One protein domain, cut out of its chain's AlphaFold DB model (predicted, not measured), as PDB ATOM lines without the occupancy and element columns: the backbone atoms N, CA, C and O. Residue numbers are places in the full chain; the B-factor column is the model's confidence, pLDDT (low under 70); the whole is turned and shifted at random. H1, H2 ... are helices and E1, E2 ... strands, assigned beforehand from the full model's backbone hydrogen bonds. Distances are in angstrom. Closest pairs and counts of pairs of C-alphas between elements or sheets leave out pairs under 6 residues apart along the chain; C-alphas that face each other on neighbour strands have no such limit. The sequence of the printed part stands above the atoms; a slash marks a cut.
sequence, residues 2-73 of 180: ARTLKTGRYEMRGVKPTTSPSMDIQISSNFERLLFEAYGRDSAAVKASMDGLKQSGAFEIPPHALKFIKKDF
ATOM      1  N   ALA A   2     247.384 286.872 198.606       97.06
ATOM      2  CA  ALA A   2     246.585 286.447 199.776       97.06
ATOM      3  C   ALA A   2     247.431 286.087 201.020       97.06
ATOM      4  O   ALA A   2     247.102 286.493 202.131       97.06
ATOM      5  N   ARG A   3     248.566 285.391 200.830       97.31
ATOM      6  CA  ARG A   3     249.544 285.123 201.905       97.31
ATOM      7  C   ARG A   3     250.090 286.414 202.518       97.31
ATOM      8  O   ARG A   3     249.988 286.578 203.722       97.31
ATOM      9  N   THR A   4     250.570 287.337 201.687       98.00
ATOM     10  CA  THR A   4     251.093 288.647 202.102       98.00
ATOM     11  C   THR A   4     250.094 289.426 202.946       98.00
ATOM     12  O   THR A   4     250.440 289.906 204.017       98.00
ATOM     13  N   LEU A   5     248.830 289.493 202.523       97.19
ATOM     14  CA  LEU A   5     247.788 290.155 203.309       97.19
ATOM     15  C   LEU A   5     247.523 289.423 204.628       97.19
ATOM     16  O   LEU A   5     247.238 290.058 205.635       97.19
ATOM     17  N   LYS A   6     247.637 288.095 204.666       96.75
ATOM     18  CA  LYS A   6     247.471 287.333 205.905       96.75
ATOM     19  C   LYS A   6     248.631 287.565 206.880       96.75
ATOM     20  O   LYS A   6     248.370 287.815 208.053       96.75
ATOM     21  N   THR A   7     249.875 287.503 206.407       97.56
ATOM     22  CA  THR A   7     251.064 287.365 207.266       97.56
ATOM     23  C   THR A   7     251.979 288.585 207.317       97.56
ATOM     24  O   THR A   7     252.810 288.646 208.206       97.56
ATOM     25  N   GLY A   8     251.875 289.533 206.382       97.88
ATOM     26  CA  GLY A   8     252.864 290.608 206.195       97.88
ATOM     27  C   GLY A   8     254.073 290.201 205.348       97.88
ATOM     28  O   GLY A   8     254.687 291.050 204.712       97.88
ATOM     29  N   ARG A   9     254.345 288.898 205.238       98.12
ATOM     30  CA  ARG A   9     255.442 288.349 204.435       98.12
ATOM     31  C   ARG A   9     255.096 288.268 202.950       98.12
ATOM     32  O   ARG A   9     254.200 287.514 202.548       98.12
ATOM     33  N   TYR A  10     255.823 288.994 202.109       98.31
ATOM     34  CA  TYR A  10     255.796 288.808 200.660       98.31
ATOM     35  C   TYR A  10     256.918 287.853 200.257       98.31
ATOM     36  O   TYR A  10     258.085 288.133 200.480       98.31
ATOM     37  N   GLU A  11     256.565 286.702 199.691       97.75
ATOM     38  CA  GLU A  11     257.509 285.607 199.443       97.75
ATOM     39  C   GLU A  11     257.163 284.892 198.138       97.75
ATOM     40  O   GLU A  11     256.016 284.451 197.956       97.75
ATOM     41  N   MET A  12     258.161 284.739 197.269       96.50
ATOM     42  CA  MET A  12     258.094 283.959 196.039       96.50
ATOM     43  C   MET A  12     257.915 282.477 196.356       96.50
ATOM     44  O   MET A  12     258.480 281.937 197.302       96.50
ATOM     45  N   ARG A  13     257.107 281.800 195.547       94.12
ATOM     46  CA  ARG A  13     256.991 280.337 195.550       94.12
ATOM     47  C   ARG A  13     256.990 279.846 194.108       94.12
ATOM     48  O   ARG A  13     256.860 280.653 193.189       94.12
ATOM     49  N   GLY A  14     257.150 278.541 193.908       93.56
ATOM     50  CA  GLY A  14     256.992 277.945 192.582       93.56
ATOM     51  C   GLY A  14     255.608 278.248 192.001       93.56
ATOM     52  O   GLY A  14     254.613 278.247 192.734       93.56
ATOM     53  N   VAL A  15     255.564 278.519 190.699       94.38
ATOM     54  CA  VAL A  15     254.311 278.688 189.955       94.38
ATOM     55  C   VAL A  15     253.666 277.317 189.783       94.38
ATOM     56  O   VAL A  15     254.347 276.331 189.506       94.38
ATOM     57  N   LYS A  16     252.351 277.247 189.985       93.06
ATOM     58  CA  LYS A  16     251.552 276.060 189.692       93.06
ATOM     59  C   LYS A  16     250.589 276.427 188.571       93.06
ATOM     60  O   LYS A  16     249.840 277.375 188.795       93.06
ATOM     61  N   PRO A  17     250.603 275.718 187.432       95.69
ATOM     62  CA  PRO A  17     249.594 275.899 186.401       95.69
ATOM     63  C   PRO A  17     248.189 275.687 186.970       95.69
ATOM     64  O   PRO A  17     247.979 274.761 187.759       95.69
ATOM     65  N   THR A  18     247.249 276.537 186.574       97.31
ATOM     66  CA  THR A  18     245.834 276.443 186.937       97.31
ATOM     67  C   THR A  18     244.928 276.647 185.723       97.31
ATOM     68  O   THR A  18     245.353 277.056 184.644       97.31
ATOM     69  N   THR A  19     243.630 276.413 185.918       96.06
ATOM     70  CA  THR A  19     242.577 276.806 184.961       96.06
ATOM     71  C   THR A  19     242.449 278.318 184.727       96.06
ATOM     72  O   THR A  19     241.780 278.717 183.777       96.06
ATOM     73  N   SER A  20     243.095 279.161 185.537       95.75
ATOM     74  CA  SER A  20     243.134 280.625 185.397       95.75
ATOM     75  C   SER A  20     244.561 281.121 185.093       95.75
ATOM     76  O   SER A  20     245.148 281.843 185.906       95.75
ATOM     77  N   PRO A  21     245.154 280.740 183.944       95.62
ATOM     78  CA  PRO A  21     246.592 280.866 183.698       95.62
ATOM     79  C   PRO A  21     247.098 282.312 183.695       95.62
ATOM     80  O   PRO A  21     248.250 282.569 184.033       95.62
ATOM     81  N   SER A  22     246.244 283.290 183.377       95.56
ATOM     82  CA  SER A  22     246.625 284.709 183.403       95.56
ATOM     83  C   SER A  22     246.871 285.246 184.820       95.56
ATOM     84  O   SER A  22     247.381 286.353 184.979       95.56
ATOM     85  N   MET A  23     246.522 284.473 185.853       96.62
ATOM     86  CA  MET A  23     246.758 284.786 187.264       96.62
ATOM     87  C   MET A  23     247.855 283.912 187.898       96.62
ATOM     88  O   MET A  23     248.143 284.080 189.089       96.62
ATOM     89  N   ASP A  24     248.502 283.031 187.126       95.25
ATOM     90  CA  ASP A  24     249.571 282.132 187.584       95.25
ATOM     91  C   ASP A  24     250.912 282.874 187.709       95.25
ATOM     92  O   ASP A  24     251.893 282.616 187.014       95.25
ATOM     93  N   ILE A  25     250.951 283.841 188.622       91.94
ATOM     94  CA  ILE A  25     252.092 284.736 188.815       91.94
ATOM     95  C   ILE A  25     252.952 284.322 190.014       91.94
ATOM     96  O   ILE A  25     252.452 283.977 191.088       91.94
ATOM     97  N   GLN A  26     254.272 284.433 189.863       89.94
ATOM     98  CA  GLN A  26     255.213 284.295 190.979       89.94
ATOM     99  C   GLN A  26     255.323 285.589 191.795       89.94
ATOM    100  O   GLN A  26     255.325 285.561 193.029       89.94
ATOM    101  N   ILE A  27     255.386 286.719 191.090       90.62
ATOM    102  CA  ILE A  27     255.411 288.071 191.643       90.62
ATOM    103  C   ILE A  27     254.321 288.910 190.976       90.62
ATOM    104  O   ILE A  27     254.061 288.770 189.784       90.62
ATOM    105  N   SER A  28     253.679 289.787 191.743       93.31
ATOM    106  CA  SER A  28     252.758 290.783 191.195       93.31
ATOM    107  C   SER A  28     253.538 292.058 190.906       93.31
ATOM    108  O   SER A  28     253.849 292.805 191.831       93.31
ATOM    109  N   SER A  29     253.870 292.290 189.635       91.25
ATOM    110  CA  SER A  29     254.734 293.399 189.198       91.25
ATOM    111  C   SER A  29     254.248 294.769 189.682       91.25
ATOM    112  O   SER A  29     255.039 295.598 190.109       91.25
ATOM    113  N   ASN A  30     252.933 295.001 189.699       96.94
ATOM    114  CA  ASN A  30     252.362 296.276 190.139       96.94
ATOM    115  C   ASN A  30     252.218 296.409 191.665       96.94
ATOM    116  O   ASN A  30     251.869 297.490 192.136       96.94
ATOM    117  N   PHE A  31     252.485 295.358 192.451       98.00
ATOM    118  CA  PHE A  31     252.378 295.430 193.913       98.00
ATOM    119  C   PHE A  31     253.390 296.410 194.525       98.00
ATOM    120  O   PHE A  31     253.098 297.021 195.549       98.00
ATOM    121  N   GLU A  32     254.523 296.635 193.854       98.12
ATOM    122  CA  GLU A  32     255.513 297.653 194.225       98.12
ATOM    123  C   GLU A  32     254.907 299.063 194.332       98.12
ATOM    124  O   GLU A  32     255.208 299.794 195.273       98.12
ATOM    125  N   ARG A  33     253.963 299.423 193.448       98.56
ATOM    126  CA  ARG A  33     253.279 300.728 193.504       98.56
ATOM    127  C   ARG A  33     252.455 300.892 194.781       98.56
ATOM    128  O   ARG A  33     252.441 301.967 195.370       98.56
ATOM    129  N   LEU A  34     251.790 299.827 195.228       98.44
ATOM    130  CA  LEU A  34     251.029 299.852 196.478       98.44
ATOM    131  C   LEU A  34     251.957 299.909 197.697       98.44
ATOM    132  O   LEU A  34     251.636 300.592 198.666       98.44
ATOM    133  N   LEU A  35     253.103 299.221 197.653       98.31
ATOM    134  CA  LEU A  35     254.113 299.312 198.711       98.31
ATOM    135  C   LEU A  35     254.647 300.736 198.852       98.31
ATOM    136  O   LEU A  35     254.772 301.210 199.973       98.31
ATOM    137  N   PHE A  36     254.885 301.429 197.736       98.69
ATOM    138  CA  PHE A  36     255.308 302.827 197.751       98.69
ATOM    139  C   PHE A  36     254.320 303.715 198.507       98.69
ATOM    140  O   PHE A  36     254.722 304.417 199.428       98.69
ATOM    141  N   GLU A  37     253.023 303.627 198.207       98.69
ATOM    142  CA  GLU A  37     252.011 304.388 198.951       98.69
ATOM    143  C   GLU A  37     251.931 303.957 200.425       98.69
ATOM    144  O   GLU A  37     251.872 304.798 201.322       98.69
ATOM    145  N   ALA A  38     252.006 302.651 200.701       98.38
ATOM    146  CA  ALA A  38     251.940 302.116 202.060       98.38
ATOM    147  C   ALA A  38     253.146 302.486 202.935       98.38
ATOM    148  O   ALA A  38     253.021 302.514 204.160       98.38
ATOM    149  N   TYR A  39     254.295 302.765 202.321       98.44
ATOM    150  CA  TYR A  39     255.515 303.231 202.981       98.44
ATOM    151  C   TYR A  39     255.576 304.760 203.069       98.44
ATOM    152  O   TYR A  39     256.628 305.319 203.361       98.44
ATOM    153  N   GLY A  40     254.469 305.463 202.802       98.19
ATOM    154  CA  GLY A  40     254.451 306.924 202.829       98.19
ATOM    155  C   GLY A  40     255.301 307.542 201.718       98.19
ATOM    156  O   GLY A  40     255.875 308.609 201.910       98.19
ATOM    157  N   ARG A  41     255.386 306.866 200.566       98.44
ATOM    158  CA  ARG A  41     256.187 307.257 199.397       98.44
ATOM    159  C   ARG A  41     257.698 307.294 199.659       98.44
ATOM    160  O   ARG A  41     258.433 308.002 198.974       98.44
ATOM    161  N   ASP A  42     258.169 306.490 200.610       98.44
ATOM    162  CA  ASP A  42     259.594 306.259 200.845       98.44
ATOM    163  C   ASP A  42     260.164 305.281 199.801       98.44
ATOM    164  O   ASP A  42     259.986 304.060 199.870       98.44
ATOM    165  N   SER A  43     260.874 305.828 198.813       98.31
ATOM    166  CA  SER A  43     261.514 305.046 197.755       98.31
ATOM    167  C   SER A  43     262.679 304.190 198.260       98.31
ATOM    168  O   SER A  43     262.916 303.116 197.705       98.31
ATOM    169  N   ALA A  44     263.382 304.606 199.318       98.56
ATOM    170  CA  ALA A  44     264.487 303.840 199.887       98.56
ATOM    171  C   ALA A  44     263.970 302.572 200.578       98.56
ATOM    172  O   ALA A  44     264.526 301.488 200.377       98.56
ATOM    173  N   ALA A  45     262.856 302.672 201.309       98.31
ATOM    174  CA  ALA A  45     262.198 301.521 201.924       98.31
ATOM    175  C   ALA A  45     261.652 300.525 200.879       98.31
ATOM    176  O   ALA A  45     261.793 299.305 201.039       98.31
ATOM    177  N   VAL A  46     261.063 301.025 199.781       98.56
ATOM    178  CA  VAL A  46     260.624 300.170 198.661       98.56
ATOM    179  C   VAL A  46     261.819 299.472 198.028       98.56
ATOM    180  O   VAL A  46     261.794 298.249 197.876       98.56
ATOM    181  N   LYS A  47     262.890 300.218 197.733       98.50
ATOM    182  CA  LYS A  47     264.117 299.660 197.163       98.50
ATOM    183  C   LYS A  47     264.682 298.546 198.045       98.50
ATOM    184  O   LYS A  47     264.956 297.468 197.532       98.50
ATOM    185  N   ALA A  48     264.780 298.759 199.358       98.38
ATOM    186  CA  ALA A  48     265.259 297.741 200.292       98.38
ATOM    187  C   ALA A  48     264.397 296.463 200.263       98.38
ATOM    188  O   ALA A  48     264.926 295.352 200.295       98.38
ATOM    189  N   SER A  49     263.072 296.599 200.136       98.25
ATOM    190  CA  SER A  49     262.163 295.449 199.997       98.25
ATOM    191  C   SER A  49     262.378 294.704 198.672       98.25
ATOM    192  O   SER A  49     262.393 293.473 198.654       98.25
ATOM    193  N   MET A  50     262.566 295.429 197.563       98.38
ATOM    194  CA  MET A  50     262.814 294.830 196.244       98.38
ATOM    195  C   MET A  50     264.201 294.175 196.156       98.38
ATOM    196  O   MET A  50     264.329 293.084 195.598       98.38
ATOM    197  N   ASP A  51     265.223 294.780 196.764       98.38
ATOM    198  CA  ASP A  51     266.554 294.183 196.905       98.38
ATOM    199  C   ASP A  51     266.476 292.883 197.727       98.38
ATOM    200  O   ASP A  51     267.017 291.856 197.315       98.38
ATOM    201  N   GLY A  52     265.732 292.891 198.843       97.88
ATOM    202  CA  GLY A  52     265.491 291.701 199.667       97.88
ATOM    203  C   GLY A  52     264.767 290.586 198.909       97.88
ATOM    204  O   GLY A  52     265.159 289.417 199.003       97.88
ATOM    205  N   LEU A  53     263.775 290.942 198.084       97.75
ATOM    206  CA  LEU A  53     263.096 290.007 197.187       97.75
ATOM    207  C   LEU A  53     264.073 289.370 196.195       97.75
ATOM    208  O   LEU A  53     264.065 288.153 196.033       97.75
ATOM    209  N   LYS A  54     264.930 290.178 195.560       97.31
ATOM    210  CA  LYS A  54     265.934 289.708 194.598       97.31
ATOM    211  C   LYS A  54     266.969 288.790 195.252       97.31
ATOM    212  O   LYS A  54     267.370 287.804 194.642       97.31
ATOM    213  N   GLN A  55     267.403 289.112 196.469       97.75
ATOM    214  CA  GLN A  55     268.451 288.370 197.171       97.75
ATOM    215  C   GLN A  55     267.945 287.066 197.801       97.75
ATOM    216  O   GLN A  55     268.633 286.052 197.739       97.75
ATOM    217  N   SER A  56     266.772 287.093 198.440       96.81
ATOM    218  CA  SER A  56     266.298 286.007 199.314       96.81
ATOM    219  C   SER A  56     264.961 285.392 198.890       96.81
ATOM    220  O   SER A  56     264.479 284.449 199.516       96.81
ATOM    221  N   GLY A  57     264.326 285.931 197.846       97.56
ATOM    222  CA  GLY A  57     262.995 285.519 197.409       97.56
ATOM    223  C   GLY A  57     261.859 286.017 198.309       97.56
ATOM    224  O   GLY A  57     260.705 285.650 198.072       97.56
ATOM    225  N   ALA A  58     262.133 286.845 199.327       98.19
ATOM    226  CA  ALA A  58     261.110 287.373 200.227       98.19
ATOM    227  C   ALA A  58     261.483 288.700 200.918       98.19
ATOM    228  O   ALA A  58     262.645 289.083 200.983       98.19
ATOM    229  N   PHE A  59     260.480 289.368 201.491       98.38
ATOM    230  CA  PHE A  59     260.631 290.459 202.461       98.38
ATOM    231  C   PHE A  59     259.416 290.530 203.401       98.38
ATOM    232  O   PHE A  59     258.337 290.009 203.099       98.38
ATOM    233  N   GLU A  60     259.593 291.188 204.544       98.50
ATOM    234  CA  GLU A  60     258.523 291.473 205.504       98.50
ATOM    235  C   GLU A  60     258.021 292.908 205.329       98.50
ATOM    236  O   GLU A  60     258.813 293.846 205.256       98.50
ATOM    237  N   ILE A  61     256.700 293.086 205.277       98.38
ATOM    238  CA  ILE A  61     256.067 294.408 205.251       98.38
ATOM    239  C   ILE A  61     255.942 294.916 206.697       98.38
ATOM    240  O   ILE A  61     255.309 294.237 207.515       98.38
ATOM    241  N   PRO A  62     256.462 296.114 207.030       97.81
ATOM    242  CA  PRO A  62     256.330 296.693 208.360       97.81
ATOM    243  C   PRO A  62     254.868 296.780 208.839       97.81
ATOM    244  O   PRO A  62     253.973 297.059 208.034       97.81
ATOM    245  N   PRO A  63     254.587 296.630 210.151       97.94
ATOM    246  CA  PRO A  63     253.216 296.610 210.667       97.94
ATOM    247  C   PRO A  63     252.369 297.832 210.294       97.94
ATOM    248  O   PRO A  63     251.181 297.681 210.006       97.94
ATOM    249  N   HIS A  64     252.959 299.034 210.264       97.88
ATOM    250  CA  HIS A  64     252.246 300.259 209.886       97.88
ATOM    251  C   HIS A  64     251.791 300.222 208.417       97.88
ATOM    252  O   HIS A  64     250.636 300.530 208.123       97.88
ATOM    253  N   ALA A  65     252.657 299.760 207.514       98.31
ATOM    254  CA  ALA A  65     252.372 299.639 206.091       98.31
ATOM    255  C   ALA A  65     251.380 298.507 205.806       98.31
ATOM    256  O   ALA A  65     250.442 298.662 205.027       98.31
ATOM    257  N   LEU A  66     251.510 297.373 206.503       98.38
ATOM    258  CA  LEU A  66     250.528 296.296 206.406       98.38
ATOM    259  C   LEU A  66     249.153 296.751 206.908       98.38
ATOM    260  O   LEU A  66     248.138 296.402 206.306       98.38
ATOM    261  N   LYS A  67     249.106 297.532 207.996       98.31
ATOM    262  CA  LYS A  67     247.871 298.137 208.509       98.31
ATOM    263  C   LYS A  67     247.265 299.105 207.492       98.31
ATOM    264  O   LYS A  67     246.057 299.045 207.284       98.31
ATOM    265  N   PHE A  68     248.086 299.933 206.843       98.50
ATOM    266  CA  PHE A  68     247.657 300.807 205.751       98.50
ATOM    267  C   PHE A  68     246.998 299.999 204.626       98.50
ATOM    268  O   PHE A  68     245.838 300.230 204.307       98.50
ATOM    269  N   ILE A  69     247.671 298.966 204.110       98.44
ATOM    270  CA  ILE A  69     247.127 298.111 203.042       98.44
ATOM    271  C   ILE A  69     245.824 297.428 203.492       98.44
ATOM    272  O   ILE A  69     244.838 297.395 202.759       98.44
ATOM    273  N   LYS A  70     245.783 296.892 204.717       98.06
ATOM    274  CA  LYS A  70     244.599 296.214 205.271       98.06
ATOM    275  C   LYS A  70     243.424 297.148 205.552       98.06
ATOM    276  O   LYS A  70     242.331 296.647 205.818       98.06
ATOM    277  N   LYS A  71     243.600 298.468 205.512       97.62
ATOM    278  CA  LYS A  71     242.474 299.398 205.607       97.62
ATOM    279  C   LYS A  71     241.528 299.191 204.422       97.62
ATOM    280  O   LYS A  71     240.350 298.913 204.639       97.62
ATOM    281  N   ASP A  72     242.084 299.171 203.213       96.31
ATOM    282  CA  ASP A  72     241.307 299.238 201.971       96.31
ATOM    283  C   ASP A  72     241.287 297.913 201.190       96.31
ATOM    284  O   ASP A  72     240.346 297.640 200.449       96.31
ATOM    285  N   PHE A  73     242.272 297.032 201.397       97.75
ATOM    286  CA  PHE A  73     242.391 295.789 200.634       97.75
ATOM    287  C   PHE A  73     241.983 294.554 201.439       97.75
ATOM    288  O   PHE A  73     242.324 294.375 202.614       97.75
TER     289      PHE A  73
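What this domain is: This is residues 2 to 73 of the 180 residues of an uncharacterized protein of Agrobacterium radiobacter DSM 30147 (UniProt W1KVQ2). A short antiparallel ribbon of two strands, E1 and E2, has H3 packed on E2 and H1 next to E1; H2 makes a helical hairpin with H3, which meets it through residues 43 to 46 alone, and H4 makes a corner with H2 near Ala 38, the last residue of H2, and Ala 65. From this body a long loop reaches out, and its residues 18 to 23 stick out. The printed part has 72 residues, in the order H1 E1 H2 H3 E2 H4, mostly helix; it is compact, radius of gyration of the C-alphas 12.6 A, spans 37 by 29 by 19 A.

How they stand to each other: Look first at E1, residues 9 to 11, and E2, residues 58 to 60: N 10 and O 59 are within hydrogen-bond range at 2.9 A. H3, residues 43 to 56, comes closest to E2 at the C-alphas of Gly 52 and Phe 59, 5.7 A apart. With residues 43 to 46 alone H3 touches H2, residues 31 to 38, a helical hairpin at a steep tilt of 39 degrees; the closest C-alphas, Phe 36 and Val 46, are 6.0 A apart. H2 touches H4, residues 63 to 72, about perpendicular at 76 degrees, closest at the C-alphas of Ala 38 and Ala 65, 4.8 A. H1, residues 2 to 7, only just touches H4, with 3 pairs of C-alphas within 8 A, the closest Leu 5 and Lys 70, 7.1 A. Each O i to N i+4 pair is within hydrogen-bond range in H1, H2 and H3, and 5 of 6 in H4.

Where its parts are: Find C-alpha 2 at (246.585, 286.447, 199.776), where H1 begins. H3 runs 19.7 A from C-alpha 43; H4 runs 15.0 A to C-alpha 72 at (241.307, 299.238, 201.971).

The domain as a whole: The printed part has no cut, the link E1 to H2 is long, and no printed residue is under 70 in pLDDT.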